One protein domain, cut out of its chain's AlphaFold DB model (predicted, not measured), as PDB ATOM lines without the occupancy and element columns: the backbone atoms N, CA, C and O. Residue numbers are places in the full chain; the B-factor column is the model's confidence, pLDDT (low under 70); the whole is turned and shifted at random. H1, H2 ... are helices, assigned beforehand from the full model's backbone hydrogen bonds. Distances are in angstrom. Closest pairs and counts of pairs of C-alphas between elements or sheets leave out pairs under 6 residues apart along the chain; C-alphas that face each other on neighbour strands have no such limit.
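What this domain is: This is residues 4 to 52 of the 72 residues of an uncharacterized protein of Saccharicrinis fermentans DSM 9555 = JCM 21142 (UniProt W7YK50). One helix, H2, sticks out as a free arm from a small head of looped chain, in which residues 18 to 19 and 32 to 33 pair side by side and the short helix H1 lies toward the far end. The printed part has 49 residues, with two named helices in the order H1, H2 and no named strand. The class is all helix, though under half of the residues are in named elements. The whole is extended, with a radius of gyration of the C-alphas of 16.9 A and spans of 54 by 18 by 15 A, the arm making much of the length.

Where its parts are: H2, residues 37 to 50, runs 20.0 A from C-alpha 37 at (113.956, 125.186, 90.380) to C-alpha 50 at (115.215, 107.132, 98.813). H1, residues 4 to 10, begins at C-alpha 4 at (109.148, 143.899, 72.560).

How they stand to each other: H2 and H1 are apart. Residues 18 to 19 pair with residues 32 to 33, parallel. In H1 and H2 every O i to N i+4 pair is within hydrogen-bond range.

The domain as a whole: The C-alphas of Lys 12 and Gly 52, the two farthest apart, are 54.0 A apart. The link from H1 to H2 is long, 26 residues. The printed part has no cut, and no printed residue is under 70 in pLDDT.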
ATOM      1  N   GLU A   4     109.149 142.532  73.082       79.38
ATOM      2  CA  GLU A   4     109.148 143.899  72.560       79.38
ATOM      3  C   GLU A   4     108.222 144.833  73.357       79.38
ATOM      4  O   GLU A   4     108.540 146.001  73.570       79.38
ATOM      5  N   GLU A   5     107.078 144.329  73.832       80.25
ATOM      6  CA  GLU A   5     106.140 145.098  74.664       80.25
ATOM      7  C   GLU A   5     106.736 145.388  76.044       80.25
ATOM      8  O   GLU A   5     106.593 146.495  76.561       80.25
ATOM      9  N   LEU A   6     107.447 144.413  76.621       77.88
ATOM     10  CA  LEU A   6     108.152 144.599  77.884       77.88
ATOM     11  C   LEU A   6     109.278 145.629  77.741       77.88
ATOM     12  O   LEU A   6     109.359 146.549  78.548       77.88
ATOM     13  N   GLU A   7     110.100 145.538  76.697       78.75
ATOM     14  CA  GLU A   7     111.177 146.508  76.450       78.75
ATOM     15  C   GLU A   7     110.658 147.947  76.318       78.75
ATOM     16  O   GLU A   7     111.295 148.886  76.798       78.75
ATOM     17  N   GLN A   8     109.478 148.140  75.720       81.25
ATOM     18  CA  GLN A   8     108.847 149.458  75.647       81.25
ATOM     19  C   GLN A   8     108.389 149.986  77.010       81.25
ATOM     20  O   GLN A   8     108.469 151.190  77.239       81.25
ATOM     21  N   LEU A   9     107.905 149.122  77.906       78.75
ATOM     22  CA  LEU A   9     107.523 149.521  79.266       78.75
ATOM     23  C   LEU A   9     108.748 149.902  80.103       78.75
ATOM     24  O   LEU A   9     108.700 150.889  80.830       78.75
ATOM     25  N   ILE A  10     109.859 149.184  79.926       78.19
ATOM     26  CA  ILE A  10     111.137 149.477  80.590       78.19
ATOM     27  C   ILE A  10     111.656 150.859  80.186       78.19
ATOM     28  O   ILE A  10     112.074 151.634  81.037       78.19
ATOM     29  N   ARG A  11     111.564 151.211  78.896       78.88
ATOM     30  CA  ARG A  11     111.980 152.530  78.380       78.88
ATOM     31  C   ARG A  11     111.153 153.706  78.908       78.88
ATOM     32  O   ARG A  11     111.534 154.847  78.676       78.88
ATOM     33  N   LYS A  12     110.011 153.454  79.554       84.56
ATOM     34  CA  LYS A  12     109.136 154.490  80.123       84.56
ATOM     35  C   LYS A  12     109.454 154.803  81.592       84.56
ATOM     36  O   LYS A  12     108.639 155.457  82.235       84.56
ATOM     37  N   ASP A  13     110.578 154.311  82.122       79.38
ATOM     38  CA  ASP A  13     110.996 154.463  83.526       79.38
ATOM     39  C   ASP A  13     109.934 154.005  84.544       79.38
ATOM     40  O   ASP A  13     109.856 154.492  85.672       79.38
ATOM     41  N   ILE A  14     109.101 153.035  84.155       84.69
ATOM     42  CA  ILE A  14     108.121 152.407  85.043       84.69
ATOM     43  C   ILE A  14     108.860 151.359  85.888       84.69
ATOM     44  O   ILE A  14     109.424 150.431  85.305       84.69
ATOM     45  N   PRO A  15     108.850 151.437  87.234       85.19
ATOM     46  CA  PRO A  15     109.450 150.408  88.078       85.19
ATOM     47  C   PRO A  15     108.751 149.057  87.902       85.19
ATOM     48  O   PRO A  15     107.522 148.982  87.880       85.19
ATOM     49  N   PHE A  16     109.525 147.979  87.819       85.38
ATOM     50  CA  PHE A  16     108.998 146.629  87.636       85.38
ATOM     51  C   PHE A  16     109.905 145.579  88.287       85.38
ATOM     52  O   PHE A  16     111.077 145.832  88.564       85.38
ATOM     53  N   LEU A  17     109.342 144.392  88.512       88.81
ATOM     54  CA  LEU A  17     110.027 143.205  89.015       88.81
ATOM     55  C   LEU A  17     109.494 141.983  88.268       88.81
ATOM     56  O   LEU A  17     108.281 141.840  88.105       88.81
ATOM     57  N   VAL A  18     110.386 141.099  87.825       88.88
ATOM     58  CA  VAL A  18     109.995 139.818  87.225       88.88
ATOM     59  C   VAL A  18     109.938 138.737  88.297       88.88
ATOM     60  O   VAL A  18     110.790 138.679  89.177       88.88
ATOM     61  N   ILE A  19     108.930 137.872  88.225       92.44
ATOM     62  CA  ILE A  19     108.736 136.778  89.177       92.44
ATOM     63  C   ILE A  19     108.787 135.451  88.421       92.44
ATOM     64  O   ILE A  19     108.210 135.352  87.335       92.44
ATOM     65  N   ASP A  20     109.467 134.461  89.004       90.00
ATOM     66  CA  ASP A  20     109.462 133.046  88.580       90.00
ATOM     67  C   ASP A  20     110.079 132.783  87.194       90.00
ATOM     68  O   ASP A  20     109.972 131.702  86.620       90.00
ATOM     69  N   ARG A  21     110.698 133.804  86.592       82.38
ATOM     70  CA  ARG A  21     111.342 133.715  85.281       82.38
ATOM     71  C   ARG A  21     112.566 134.600  85.222       82.38
ATOM     72  O   ARG A  21     112.596 135.697  85.775       82.38
ATOM     73  N   ILE A  22     113.538 134.151  84.441       82.81
ATOM     74  CA  ILE A  22     114.702 134.949  84.078       82.81
ATOM     75  C   ILE A  22     114.460 135.509  82.680       82.81
ATOM     76  O   ILE A  22     114.215 134.762  81.732       82.81
ATOM     77  N   LEU A  23     114.507 136.834  82.553       82.50
ATOM     78  CA  LEU A  23     114.412 137.521  81.270       82.50
ATOM     79  C   LEU A  23     115.766 138.119  80.911       82.50
ATOM     80  O   LEU A  23     116.303 138.952  81.639       82.50
ATOM     81  N   TYR A  24     116.288 137.702  79.763       80.44
ATOM     82  CA  TYR A  24     117.506 138.253  79.190       80.44
ATOM     83  C   TYR A  24     117.132 139.326  78.172       80.44
ATOM     84  O   TYR A  24     116.495 139.042  77.153       80.44
ATOM     85  N   LEU A  25     117.511 140.565  78.468       79.25
ATOM     86  CA  LEU A  25     117.381 141.696  77.558       79.25
ATOM     87  C   LEU A  25     118.772 142.124  77.111       79.25
ATOM     88  O   LEU A  25     119.699 142.178  77.918       79.25
ATOM     89  N   ASP A  26     118.898 142.464  75.834       75.06
ATOM     90  CA  ASP A  26     120.188 142.691  75.177       75.06
ATOM     91  C   ASP A  26     120.980 143.846  75.825       75.06
ATOM     92  O   ASP A  26     122.209 143.875  75.779       75.06
ATOM     93  N   HIS A  27     120.284 144.789  76.475       73.00
ATOM     94  CA  HIS A  27     120.875 146.014  77.024       73.00
ATOM     95  C   HIS A  27     120.442 146.350  78.459       73.00
ATOM     96  O   HIS A  27     120.657 147.474  78.909       73.00
ATOM     97  N   ALA A  28     119.829 145.417  79.195       73.19
ATOM     98  CA  ALA A  28     119.369 145.696  80.555       73.19
ATOM     99  C   ALA A  28     119.442 144.467  81.461       73.19
ATOM    100  O   ALA A  28     119.020 143.372  81.093       73.19
ATOM    101  N   ARG A  29     119.918 144.677  82.694       79.12
ATOM    102  CA  ARG A  29     119.685 143.725  83.782       79.12
ATOM    103  C   ARG A  29     118.281 143.956  84.315       79.12
ATOM    104  O   ARG A  29     117.946 145.067  84.713       79.12
ATOM    105  N   VAL A  30     117.483 142.901  84.318       85.38
ATOM    106  CA  VAL A  30     116.120 142.936  84.834       85.38
ATOM    107  C   VAL A  30     116.131 142.438  86.275       85.38
ATOM    108  O   VAL A  30     116.638 141.340  86.509       85.38
ATOM    109  N   PRO A  31     115.608 143.202  87.250       88.56
ATOM    110  CA  PRO A  31     115.438 142.684  88.597       88.56
ATOM    111  C   PRO A  31     114.416 141.545  88.572       88.56
ATOM    112  O   PRO A  31     113.347 141.662  87.962       88.56
ATOM    113  N   PHE A  32     114.738 140.446  89.247       91.81
ATOM    114  CA  PHE A  32     113.842 139.306  89.357       91.81
ATOM    115  C   PHE A  32     113.931 138.639  90.725       91.81
ATOM    116  O   PHE A  32     114.941 138.744  91.422       91.81
ATOM    117  N   ILE A  33     112.859 137.942  91.085       95.19
ATOM    118  CA  ILE A  33     112.813 136.996  92.198       95.19
ATOM    119  C   ILE A  33     112.339 135.664  91.624       95.19
ATOM    120  O   ILE A  33     111.316 135.607  90.944       95.19
ATOM    121  N   SER A  34     113.090 134.601  91.883       92.38
ATOM    122  CA  SER A  34     112.764 133.248  91.433       92.38
ATOM    123  C   SER A  34     113.124 132.240  92.510       92.38
ATOM    124  O   SER A  34     114.026 132.488  93.314       92.38
ATOM    125  N   SER A  35     112.439 131.104  92.488       93.19
ATOM    126  CA  SER A  35     112.890 129.897  93.173       93.19
ATOM    127  C   SER A  35     114.107 129.305  92.457       93.19
ATOM    128  O   SER A  35     114.323 129.560  91.268       93.19
ATOM    129  N   ASP A  36     114.897 128.511  93.181       91.94
ATOM    130  CA  ASP A  36     115.898 127.635  92.574       91.94
ATOM    131  C   ASP A  36     115.215 126.328  92.152       91.94
ATOM    132  O   ASP A  36     115.120 125.364  92.916       91.94
ATOM    133  N   ASP A  37     114.690 126.327  90.928       90.06
ATOM    134  CA  ASP A  37     113.956 125.186  90.380       90.06
ATOM    135  C   ASP A  37     114.838 123.940  90.244       90.06
ATOM    136  O   ASP A  37     114.339 122.818  90.326       90.06
ATOM    137  N   TYR A  38     116.151 124.116  90.054       90.19
ATOM    138  CA  TYR A  38     117.081 122.998  89.952       90.19
ATOM    139  C   TYR A  38     117.246 122.304  91.301       90.19
ATOM    140  O   TYR A  38     117.087 121.086  91.380       90.19
ATOM    141  N   VAL A  39     117.537 123.067  92.359       95.88
ATOM    142  CA  VAL A  39     117.662 122.522  93.717       95.88
ATOM    143  C   VAL A  39     116.349 121.879  94.146       95.88
ATOM    144  O   VAL A  39     116.355 120.721  94.558       95.88
ATOM    145  N   GLY A  40     115.219 122.565  93.951       94.31
ATOM    146  CA  GLY A  40     113.906 122.026  94.308       94.31
ATOM    147  C   GLY A  40     113.565 120.728  93.569       94.31
ATOM    148  O   GLY A  40     113.097 119.768  94.184       94.31
ATOM    149  N   ALA A  41     113.837 120.652  92.260       93.69
ATOM    150  CA  ALA A  41     113.619 119.429  91.490       93.69
ATOM    151  C   ALA A  41     114.562 118.302  91.930       93.69
ATOM    152  O   ALA A  41     114.126 117.162  92.080       93.69
ATOM    153  N   LYS A  42     115.842 118.610  92.160       95.38
ATOM    154  CA  LYS A  42     116.838 117.638  92.615       95.38
ATOM    155  C   LYS A  42     116.440 117.022  93.956       95.38
ATOM    156  O   LYS A  42     116.380 115.800  94.049       95.38
ATOM    157  N   GLU A  43     116.130 117.845  94.954       97.75
ATOM    158  CA  GLU A  43     115.737 117.378  96.290       97.75
ATOM    159  C   GLU A  43     114.446 116.547  96.235       97.75
ATOM    160  O   GLU A  43     114.342 115.497  96.872       97.75
ATOM    161  N   GLY A  44     113.477 116.952  95.406       95.56
ATOM    162  CA  GLY A  44     112.263 116.168  95.170       95.56
ATOM    163  C   GLY A  44     112.542 114.797  94.545       95.56
ATOM    164  O   GLY A  44     111.934 113.800  94.936       95.56
ATOM    165  N   MET A  45     113.481 114.719  93.600       96.25
ATOM    166  CA  MET A  45     113.891 113.455  92.981       96.25
ATOM    167  C   MET A  45     114.672 112.560  93.947       96.25
ATOM    168  O   MET A  45     114.401 111.361  94.004       96.25
ATOM    169  N   GLU A  46     115.605 113.124  94.719       96.94
ATOM    170  CA  GLU A  46     116.357 112.403  95.754       96.94
ATOM    171  C   GLU A  46     115.406 111.742  96.751       96.94
ATOM    172  O   GLU A  46     115.510 110.538  96.989       96.94
ATOM    173  N   HIS A  47     114.394 112.476  97.217       97.56
ATOM    174  CA  HIS A  47     113.364 111.926  98.090       97.56
ATOM    175  C   HIS A  47     112.647 110.710  97.473       97.56
ATOM    176  O   HIS A  47     112.449 109.698  98.143       97.56
ATOM    177  N   LEU A  48     112.283 110.762  96.187       97.19
ATOM    178  CA  LEU A  48     111.642 109.629  95.508       97.19
ATOM    179  C   LEU A  48     112.586 108.422  95.371       97.19
ATOM    180  O   LEU A  48     112.156 107.280  95.551       97.19
ATOM    181  N   PHE A  49     113.867 108.653  95.084       96.69
ATOM    182  CA  PHE A  49     114.858 107.579  95.016       96.69
ATOM    183  C   PHE A  49     115.076 106.899  96.364       96.69
ATOM    184  O   PHE A  49     115.152 105.671  96.416       96.69
ATOM    185  N   GLU A  50     115.113 107.667  97.452       98.12
ATOM    186  CA  GLU A  50     115.215 107.132  98.813       98.12
ATOM    187  C   GLU A  50     114.030 106.225  99.177       98.12
ATOM    188  O   GLU A  50     114.195 105.267  99.931       98.12
ATOM    189  N   GLN A  51     112.849 106.461  98.596       98.12
ATOM    190  CA  GLN A  51     111.679 105.583  98.743       98.12
ATOM    191  C   GLN A  51     111.714 104.344  97.824       98.12
ATOM    192  O   GLN A  51     110.791 103.529  97.841       98.12
ATOM    193  N   GLY A  52     112.761 104.177  97.012       98.19
ATOM    194  CA  GLY A  52     112.930 103.040  96.105       98.19
ATOM    195  C   GLY A  52     112.203 103.177  94.763       98.19
ATOM    196  O   GLY A  52     112.113 102.199  94.016       98.19
TER     197      GLY A  52